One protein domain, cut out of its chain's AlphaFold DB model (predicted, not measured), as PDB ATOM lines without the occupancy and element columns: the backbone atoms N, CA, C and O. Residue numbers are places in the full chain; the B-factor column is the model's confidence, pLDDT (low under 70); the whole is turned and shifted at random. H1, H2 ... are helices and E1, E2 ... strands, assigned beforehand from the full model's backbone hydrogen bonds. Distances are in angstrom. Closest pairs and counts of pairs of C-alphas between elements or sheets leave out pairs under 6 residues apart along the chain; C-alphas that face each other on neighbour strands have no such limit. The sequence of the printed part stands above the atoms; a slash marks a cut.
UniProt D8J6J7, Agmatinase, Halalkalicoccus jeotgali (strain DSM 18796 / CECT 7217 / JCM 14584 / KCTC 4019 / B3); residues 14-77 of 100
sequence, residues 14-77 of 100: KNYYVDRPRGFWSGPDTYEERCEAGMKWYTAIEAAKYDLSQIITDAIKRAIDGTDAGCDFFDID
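Overview. This is residues 14 to 77 of the 100 residues of the protein "Agmatinase" of Halalkalicoccus jeotgali (strain DSM 18796 / CECT 7217 / JCM 14584 / KCTC 4019 / B3) (UniProt D8J6J7). Two very short parallel strands, E1 and E2, sit side by side in the middle, with helix H3 packed along one side of the pair and helix H1 on the opposite side, near the beginning of E2. The short H2 lies past the end of E2, residues 24 to 30 stick out, and after H3 the last stretch, residues 65 to 77, folds back as a loose tail with no named element. The printed part has 64 residues, with two named strands and three named helices in the order E1, H1, E2, H2, H3. The class is mostly helix, and the sheet has the order E1, E2, parallel. The whole is compact, with a radius of gyration of the C-alphas of 12.1 A and spans of 34 by 26 by 21 A.

Arrangement. E1, residues 17 to 19, and E2, residues 40 to 42, are parallel neighbours with 8 degrees between their directions. The C-alphas of Val 18 and Trp 41 face each other at 4.8 A. N 18 and O 40 are 3.1 A apart, and N 42 and O 18 are 3.0 A apart, both within hydrogen-bond range. Between the strands along the chain comes H1, residues 28 to 36; E1, H1 and E2 form a strand-helix-strand unit, two parallel neighbour strands with a helix between them, and its crossover is right-handed. The closest C-alphas of H1 and E2 are those of Arg 34 and Lys 40, 7.8 A apart. H2, residues 44 to 47, follows E2 by a tight link; its closest C-alpha to E1 is that of Ala 47, 7.3 A from that of Asp 19. H3, residues 52 to 64, has 4 pairs of C-alphas within 8 A of E1, the closest being Tyr 17 and Ala 59 at 5.8 A. From E2 to H3 the closest C-alphas are those of Tyr 42 and Ile 55, 7.6 A apart. H2 and H3 are close but not clearly touching, with the C-alphas of Ala 47 and Ile 55 at 7.4 A. H1 is apart from H2 and from H3. In H1 and H3 every O i to N i+4 pair is within hydrogen-bond range; H2 is too short for such a pair.

Along the chain. E1 begins at C-alpha 17, (376.395, 294.742, 242.696), and spans 6.8 A. H1 measures 12.2 A from C-alpha 28 to C-alpha 36, E2 7.0 A from C-alpha 40 to C-alpha 42, and H2 4.9 A from C-alpha 44 to C-alpha 47. H3 is the longest helix, 18.4 A from C-alpha 52 at (372.883, 302.291, 232.127) to C-alpha 64 at (380.485, 303.168, 248.847).

Size, cuts and confidence. The two C-alphas farthest apart are those of Phe 24 and Asp 68, at 34.5 A. The printed part has no cut and no long link. The mean pLDDT of the printed part is 85.7, and no printed residue is under 70.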
ATOM      1  N   LYS A  14     375.439 293.798 251.077       87.50
ATOM      2  CA  LYS A  14     374.680 294.971 250.609       87.50
ATOM      3  C   LYS A  14     375.488 295.862 249.644       87.50
ATOM      4  O   LYS A  14     374.896 296.534 248.798       87.50
ATOM      5  N   ASN A  15     376.821 295.804 249.738       82.94
ATOM      6  CA  ASN A  15     377.761 296.559 248.906       82.94
ATOM      7  C   ASN A  15     378.147 295.796 247.626       82.94
ATOM      8  O   ASN A  15     379.023 296.244 246.889       82.94
ATOM      9  N   TYR A  16     377.549 294.627 247.362       82.44
ATOM     10  CA  TYR A  16     377.757 293.897 246.116       82.44
ATOM     11  C   TYR A  16     376.692 294.219 245.079       82.44
ATOM     12  O   TYR A  16     375.490 294.260 245.369       82.44
ATOM     13  N   TYR A  17     377.175 294.383 243.854       85.62
ATOM     14  CA  TYR A  17     376.395 294.742 242.696       85.62
ATOM     15  C   TYR A  17     376.868 293.959 241.469       85.62
ATOM     16  O   TYR A  17     378.075 293.809 241.277       85.62
ATOM     17  N   VAL A  18     375.928 293.497 240.640       79.31
ATOM     18  CA  VAL A  18     376.213 292.889 239.331       79.31
ATOM     19  C   VAL A  18     375.284 293.487 238.278       79.31
ATOM     20  O   VAL A  18     374.062 293.463 238.446       79.31
ATOM     21  N   ASP A  19     375.858 293.992 237.186       75.19
ATOM     22  CA  ASP A  19     375.101 294.390 235.995       75.19
ATOM     23  C   ASP A  19     375.109 293.266 234.956       75.19
ATOM     24  O   ASP A  19     376.138 292.648 234.695       75.19
ATOM     25  N   ARG A  20     373.956 293.036 234.329       72.12
ATOM     26  CA  ARG A  20     373.751 292.155 233.169       72.12
ATOM     27  C   ARG A  20     374.272 290.711 233.293       72.12
ATOM     28  O   ARG A  20     374.801 290.201 232.296       72.12
ATOM     29  N   PRO A  21     374.027 289.985 234.404       72.25
ATOM     30  CA  PRO A  21     374.081 288.532 234.341       72.25
ATOM     31  C   PRO A  21     373.087 288.061 233.269       72.25
ATOM     32  O   PRO A  21     371.973 288.597 233.142       72.25
ATOM     33  N   ARG A  22     373.542 287.136 232.425       77.56
ATOM     34  CA  ARG A  22     372.819 286.667 231.243       77.56
ATOM     35  C   ARG A  22     373.265 285.266 230.850       77.56
ATOM     36  O   ARG A  22     374.253 284.754 231.363       77.56
ATOM     37  N   GLY A  23     372.511 284.670 229.932       74.00
ATOM     38  CA  GLY A  23     372.688 283.265 229.591       74.00
ATOM     39  C   GLY A  23     372.225 282.371 230.735       74.00
ATOM     40  O   GLY A  23     371.245 282.679 231.413       74.00
ATOM     41  N   PHE A  24     372.932 281.266 230.948       71.00
ATOM     42  CA  PHE A  24     372.627 280.313 232.022       71.00
ATOM     43  C   PHE A  24     373.287 280.681 233.357       71.00
ATOM     44  O   PHE A  24     373.186 279.919 234.321       71.00
ATOM     45  N   TRP A  25     373.964 281.835 233.417       74.69
ATOM     46  CA  TRP A  25     374.650 282.307 234.608       74.69
ATOM     47  C   TRP A  25     373.903 283.468 235.290       74.69
ATOM     48  O   TRP A  25     373.519 284.450 234.658       74.69
ATOM     49  N   SER A  26     373.717 283.446 236.608       73.81
ATOM     50  CA  SER A  26     373.956 282.313 237.514       73.81
ATOM     51  C   SER A  26     372.801 281.313 237.472       73.81
ATOM     52  O   SER A  26     371.698 281.659 237.052       73.81
ATOM     53  N   GLY A  27     373.024 280.093 237.970       83.38
ATOM     54  CA  GLY A  27     371.916 279.179 238.253       83.38
ATOM     55  C   GLY A  27     370.915 279.795 239.251       83.38
ATOM     56  O   GLY A  27     371.314 280.646 240.054       83.38
ATOM     57  N   PRO A  28     369.635 279.375 239.219       84.88
ATOM     58  CA  PRO A  28     368.558 279.975 240.014       84.88
ATOM     59  C   PRO A  28     368.857 279.963 241.517       84.88
ATOM     60  O   PRO A  28     368.780 281.011 242.147       84.88
ATOM     61  N   ASP A  29     369.328 278.838 242.057       87.69
ATOM     62  CA  ASP A  29     369.671 278.711 243.479       87.69
ATOM     63  C   ASP A  29     370.742 279.730 243.903       87.69
ATOM     64  O   ASP A  29     370.624 280.407 244.919       87.69
ATOM     65  N   THR A  30     371.776 279.917 243.072       86.25
ATOM     66  CA  THR A  30     372.819 280.919 243.336       86.25
ATOM     67  C   THR A  30     372.266 282.336 243.262       86.25
ATOM     68  O   THR A  30     372.678 283.182 244.047       86.25
ATOM     69  N   TYR A  31     371.361 282.628 242.328       84.38
ATOM     70  CA  TYR A  31     370.725 283.943 242.265       84.38
ATOM     71  C   TYR A  31     369.921 284.224 243.541       84.38
ATOM     72  O   TYR A  31     370.120 285.261 244.178       84.38
ATOM     73  N   GLU A  32     369.075 283.277 243.947       88.12
ATOM     74  CA  GLU A  32     368.203 283.396 245.117       88.12
ATOM     75  C   GLU A  32     369.006 283.581 246.408       88.12
ATOM     76  O   GLU A  32     368.811 284.580 247.100       88.12
ATOM     77  N   GLU A  33     370.001 282.727 246.667       88.25
ATOM     78  CA  GLU A  33     370.885 282.839 247.839       88.25
ATOM     79  C   GLU A  33     371.563 284.217 247.932       88.25
ATOM     80  O   GLU A  33     371.745 284.791 249.010       88.25
ATOM     81  N   ARG A  34     371.966 284.779 246.788       87.19
ATOM     82  CA  ARG A  34     372.666 286.072 246.732       87.19
ATOM     83  C   ARG A  34     371.700 287.221 246.988       87.19
ATOM     84  O   ARG A  34     372.059 288.161 247.705       87.19
ATOM     85  N   CYS A  35     370.489 287.142 246.445       87.50
ATOM     86  CA  CYS A  35     369.419 288.089 246.733       87.50
ATOM     87  C   CYS A  35     369.014 288.054 248.212       87.50
ATOM     88  O   CYS A  35     368.928 289.116 248.832       87.50
ATOM     89  N   GLU A  36     368.852 286.869 248.803       90.38
ATOM     90  CA  GLU A  36     368.562 286.690 250.232       90.38
ATOM     91  C   GLU A  36     369.672 287.255 251.123       90.38
ATOM     92  O   GLU A  36     369.400 287.902 252.135       90.38
ATOM     93  N   ALA A  37     370.933 287.111 250.705       89.12
ATOM     94  CA  ALA A  37     372.067 287.732 251.380       89.12
ATOM     95  C   ALA A  37     372.083 289.272 251.270       89.12
ATOM     96  O   ALA A  37     372.909 289.915 251.918       89.12
ATOM     97  N   GLY A  38     371.207 289.896 250.474       89.69
ATOM     98  CA  GLY A  38     371.099 291.352 250.305       89.69
ATOM     99  C   GLY A  38     371.930 291.932 249.153       89.69
ATOM    100  O   GLY A  38     372.061 293.159 249.038       89.69
ATOM    101  N   MET A  39     372.490 291.073 248.299       90.94
ATOM    102  CA  MET A  39     373.182 291.488 247.078       90.94
ATOM    103  C   MET A  39     372.180 291.951 246.018       90.94
ATOM    104  O   MET A  39     371.044 291.479 245.989       90.94
ATOM    105  N   LYS A  40     372.591 292.863 245.125       89.38
ATOM    106  CA  LYS A  40     371.693 293.396 244.088       89.38
ATOM    107  C   LYS A  40     372.217 293.204 242.673       89.38
ATOM    108  O   LYS A  40     373.389 293.422 242.395       89.38
ATOM    109  N   TRP A  41     371.327 292.734 241.809       88.12
ATOM    110  CA  TRP A  41     371.618 292.343 240.439       88.12
ATOM    111  C   TRP A  41     370.640 293.080 239.529       88.12
ATOM    112  O   TRP A  41     369.478 293.254 239.894       88.12
ATOM    113  N   TYR A  42     371.107 293.503 238.361       86.25
ATOM    114  CA  TYR A  42     370.253 293.966 237.272       86.25
ATOM    115  C   TYR A  42     370.439 293.007 236.108       86.25
ATOM    116  O   TYR A  42     371.418 293.108 235.379       86.25
ATOM    117  N   THR A  43     369.526 292.051 235.941       85.19
ATOM    118  CA  THR A  43     369.574 291.088 234.827       85.19
ATOM    119  C   THR A  43     369.642 291.813 233.485       85.19
ATOM    120  O   THR A  43     369.183 292.949 233.362       85.19
ATOM    121  N   ALA A  44     370.153 291.170 232.430       79.44
ATOM    122  CA  ALA A  44     370.204 291.816 231.113       79.44
ATOM    123  C   ALA A  44     368.829 292.315 230.613       79.44
ATOM    124  O   ALA A  44     368.758 293.324 229.912       79.44
ATOM    125  N   ILE A  45     367.737 291.661 231.025       81.19
ATOM    126  CA  ILE A  45     366.360 292.087 230.731       81.19
ATOM    127  C   ILE A  45     365.992 293.363 231.499       81.19
ATOM    128  O   ILE A  45     365.365 294.258 230.934       81.19
ATOM    129  N   GLU A  46     366.365 293.478 232.773       81.75
ATOM    130  CA  GLU A  46     366.146 294.694 233.563       81.75
ATOM    131  C   GLU A  46     367.033 295.834 233.065       81.75
ATOM    132  O   GLU A  46     366.551 296.942 232.848       81.75
ATOM    133  N   ALA A  47     368.301 295.549 232.778       80.31
ATOM    134  CA  ALA A  47     369.252 296.515 232.249       80.31
ATOM    135  C   ALA A  47     368.929 297.005 230.831       80.31
ATOM    136  O   ALA A  47     369.457 298.025 230.393       80.31
ATOM    137  N   ALA A  48     368.060 296.302 230.102       80.69
ATOM    138  CA  ALA A  48     367.481 296.791 228.856       80.69
ATOM    139  C   ALA A  48     366.316 297.777 229.076       80.69
ATOM    140  O   ALA A  48     365.986 298.532 228.165       80.69
ATOM    141  N   LYS A  49     365.683 297.770 230.257       84.69
ATOM    142  CA  LYS A  49     364.566 298.666 230.617       84.69
ATOM    143  C   LYS A  49     365.036 299.968 231.265       84.69
ATOM    144  O   LYS A  49     364.337 300.972 231.162       84.69
ATOM    145  N   TYR A  50     366.180 299.941 231.942       78.69
ATOM    146  CA  TYR A  50     366.764 301.100 232.616       78.69
ATOM    147  C   TYR A  50     367.886 301.728 231.791       78.69
ATOM    148  O   TYR A  50     368.549 301.060 230.998       78.69
ATOM    149  N   ASP A  51     368.134 303.018 232.015       84.50
ATOM    150  CA  ASP A  51     369.340 303.661 231.500       84.50
ATOM    151  C   ASP A  51     370.566 303.132 232.266       84.50
ATOM    152  O   ASP A  51     370.557 303.045 233.500       84.50
ATOM    153  N   LEU A  52     371.638 302.796 231.542       83.88
ATOM    154  CA  LEU A  52     372.883 302.291 232.127       83.88
ATOM    155  C   LEU A  52     373.461 303.260 233.175       83.88
ATOM    156  O   LEU A  52     374.003 302.827 234.188       83.88
ATOM    157  N   SER A  53     373.291 304.569 232.986       88.00
ATOM    158  CA  SER A  53     373.728 305.581 233.955       88.00
ATOM    159  C   SER A  53     372.999 305.479 235.300       88.00
ATOM    160  O   SER A  53     373.608 305.697 236.349       88.00
ATOM    161  N   GLN A  54     371.716 305.102 235.304       90.44
ATOM    162  CA  GLN A  54     370.938 304.913 236.533       90.44
ATOM    163  C   GLN A  54     371.397 303.665 237.288       90.44
ATOM    164  O   GLN A  54     371.562 303.707 238.506       90.44
ATOM    165  N   ILE A  55     371.647 302.589 236.542       89.19
ATOM    166  CA  ILE A  55     372.196 301.315 237.022       89.19
ATOM    167  C   ILE A  55     373.548 301.542 237.701       89.19
ATOM    168  O   ILE A  55     373.703 301.234 238.882       89.19
ATOM    169  N   ILE A  56     374.482 302.200 237.008       89.81
ATOM    170  CA  ILE A  56     375.808 302.527 237.545       89.81
ATOM    171  C   ILE A  56     375.703 303.455 238.763       89.81
ATOM    172  O   ILE A  56     376.416 303.272 239.747       89.81
ATOM    173  N   THR A  57     374.793 304.432 238.747       92.38
ATOM    174  CA  THR A  57     374.602 305.334 239.894       92.38
ATOM    175  C   THR A  57     374.118 304.583 241.141       92.38
ATOM    176  O   THR A  57     374.602 304.862 242.239       92.38
ATOM    177  N   ASP A  58     373.180 303.638 241.002       91.62
ATOM    178  CA  ASP A  58     372.737 302.768 242.109       91.62
ATOM    179  C   ASP A  58     373.886 301.876 242.602       91.62
ATOM    180  O   ASP A  58     374.116 301.773 243.809       91.62
ATOM    181  N   ALA A  59     374.655 301.300 241.669       91.19
ATOM    182  CA  ALA A  59     375.815 300.462 241.963       91.19
ATOM    183  C   ALA A  59     376.856 301.196 242.813       91.19
ATOM    184  O   ALA A  59     377.244 300.710 243.874       91.19
ATOM    185  N   ILE A  60     377.257 302.397 242.383       92.38
ATOM    186  CA  ILE A  60     378.249 303.219 243.084       92.38
ATOM    187  C   ILE A  60     377.743 303.579 244.478       92.38
ATOM    188  O   ILE A  60     378.471 303.389 245.448       92.38
ATOM    189  N   LYS A  61     376.491 304.048 244.602       93.25
ATOM    190  CA  LYS A  61     375.902 304.412 245.902       93.25
ATOM    191  C   LYS A  61     375.932 303.248 246.886       93.25
ATOM    192  O   LYS A  61     376.281 303.450 248.042       93.25
ATOM    193  N   ARG A  62     375.592 302.040 246.431       91.75
ATOM    194  CA  ARG A  62     375.644 300.826 247.257       91.75
ATOM    195  C   ARG A  62     377.065 300.418 247.609       91.75
ATOM    196  O   ARG A  62     377.313 300.035 248.745       91.75
ATOM    197  N   ALA A  63     377.985 300.484 246.649       91.56
ATOM    198  CA  ALA A  63     379.366 300.066 246.853       91.56
ATOM    199  C   ALA A  63     380.069 300.912 247.923       91.56
ATOM    200  O   ALA A  63     380.815 300.352 248.722       91.56
ATOM    201  N   ILE A  64     379.803 302.227 247.946       93.06
ATOM    202  CA  ILE A  64     380.485 303.168 248.847       93.06
ATOM    203  C   ILE A  64     379.766 303.400 250.187       93.06
ATOM    204  O   ILE A  64     380.335 304.027 251.082       93.06
ATOM    205  N   ASP A  65     378.523 302.930 250.346       93.44
ATOM    206  CA  ASP A  65     377.726 303.156 251.557       93.44
ATOM    207  C   ASP A  65     378.373 302.514 252.797       93.44
ATOM    208  O   ASP A  65     378.395 301.289 252.968       93.44
ATOM    209  N   GLY A  66     378.888 303.363 253.689       92.44
ATOM    210  CA  GLY A  66     379.569 302.942 254.913       92.44
ATOM    211  C   GLY A  66     380.947 302.318 254.685       92.44
ATOM    212  O   GLY A  66     381.398 301.555 255.535       92.44
ATOM    213  N   THR A  67     381.607 302.610 253.559       92.00
ATOM    214  CA  THR A  67     382.978 302.153 253.263       92.00
ATOM    215  C   THR A  67     383.918 303.319 253.002       92.00
ATOM    216  O   THR A  67     383.489 304.348 252.486       92.00
ATOM    217  N   ASP A  68     385.211 303.118 253.244       92.69
ATOM    218  CA  ASP A  68     386.243 304.114 252.935       92.69
ATOM    219  C   ASP A  68     386.548 304.224 251.431       92.69
ATOM    220  O   ASP A  68     387.029 305.255 250.962       92.69
ATOM    221  N   ALA A  69     386.285 303.158 250.664       89.31
ATOM    222  CA  ALA A  69     386.548 303.099 249.232       89.31
ATOM    223  C   ALA A  69     385.670 302.058 248.521       89.31
ATOM    224  O   ALA A  69     385.340 301.011 249.080       89.31
ATOM    225  N   GLY A  70     385.367 302.329 247.250       87.50
ATOM    226  CA  GLY A  70     384.760 301.374 246.324       87.50
ATOM    227  C   GLY A  70     385.792 300.779 245.363       87.50
ATOM    228  O   GLY A  70     386.809 301.403 245.063       87.50
ATOM    229  N   CYS A  71     385.512 299.582 244.855       87.00
ATOM    230  CA  CYS A  71     386.278 298.947 243.785       87.00
ATOM    231  C   CYS A  71     385.314 298.518 242.679       87.00
ATOM    232  O   CYS A  71     384.287 297.902 242.972       87.00
ATOM    233  N   ASP A  72     385.650 298.858 241.438       89.00
ATOM    234  CA  ASP A  72     384.923 298.430 240.248       89.00
ATOM    235  C   ASP A  72     385.692 297.300 239.557       89.00
ATOM    236  O   ASP A  72     386.906 297.394 239.351       89.00
ATOM    237  N   PHE A  73     384.980 296.227 239.226       88.81
ATOM    238  CA  PHE A  73     385.509 295.081 238.500       88.81
ATOM    239  C   PHE A  73     384.772 294.984 237.173       88.81
ATOM    240  O   PHE A  73     383.580 294.683 237.138       88.81
ATOM    241  N   PHE A  74     385.500 295.207 236.084       88.06
ATOM    242  CA  PHE A  74     384.958 295.104 234.739       88.06
ATOM    243  C   PHE A  74     385.335 293.753 234.126       88.06
ATOM    244  O   PHE A  74     386.479 293.566 233.705       88.06
ATOM    245  N   ASP A  75     384.384 292.817 234.088       88.00
ATOM    246  CA  ASP A  75     384.564 291.550 233.376       88.00
ATOM    247  C   ASP A  75     384.340 291.748 231.873       88.00
ATOM    248  O   ASP A  75     383.339 292.321 231.430       88.00
ATOM    249  N   ILE A  76     385.301 291.302 231.071       87.19
ATOM    250  CA  ILE A  76     385.339 291.588 229.641       87.19
ATOM    251  C   ILE A  76     384.285 290.804 228.857       87.19
ATOM    252  O   ILE A  76     383.875 291.231 227.774       87.19
ATOM    253  N   ASP A  77     383.800 289.695 229.415       86.00
ATOM    254  CA  ASP A  77     382.672 288.944 228.868       86.00
ATOM    255  C   ASP A  77     381.345 289.713 228.931       86.00
ATOM    256  O   ASP A  77     380.383 289.358 228.251       86.00
TER     257      ASP A  77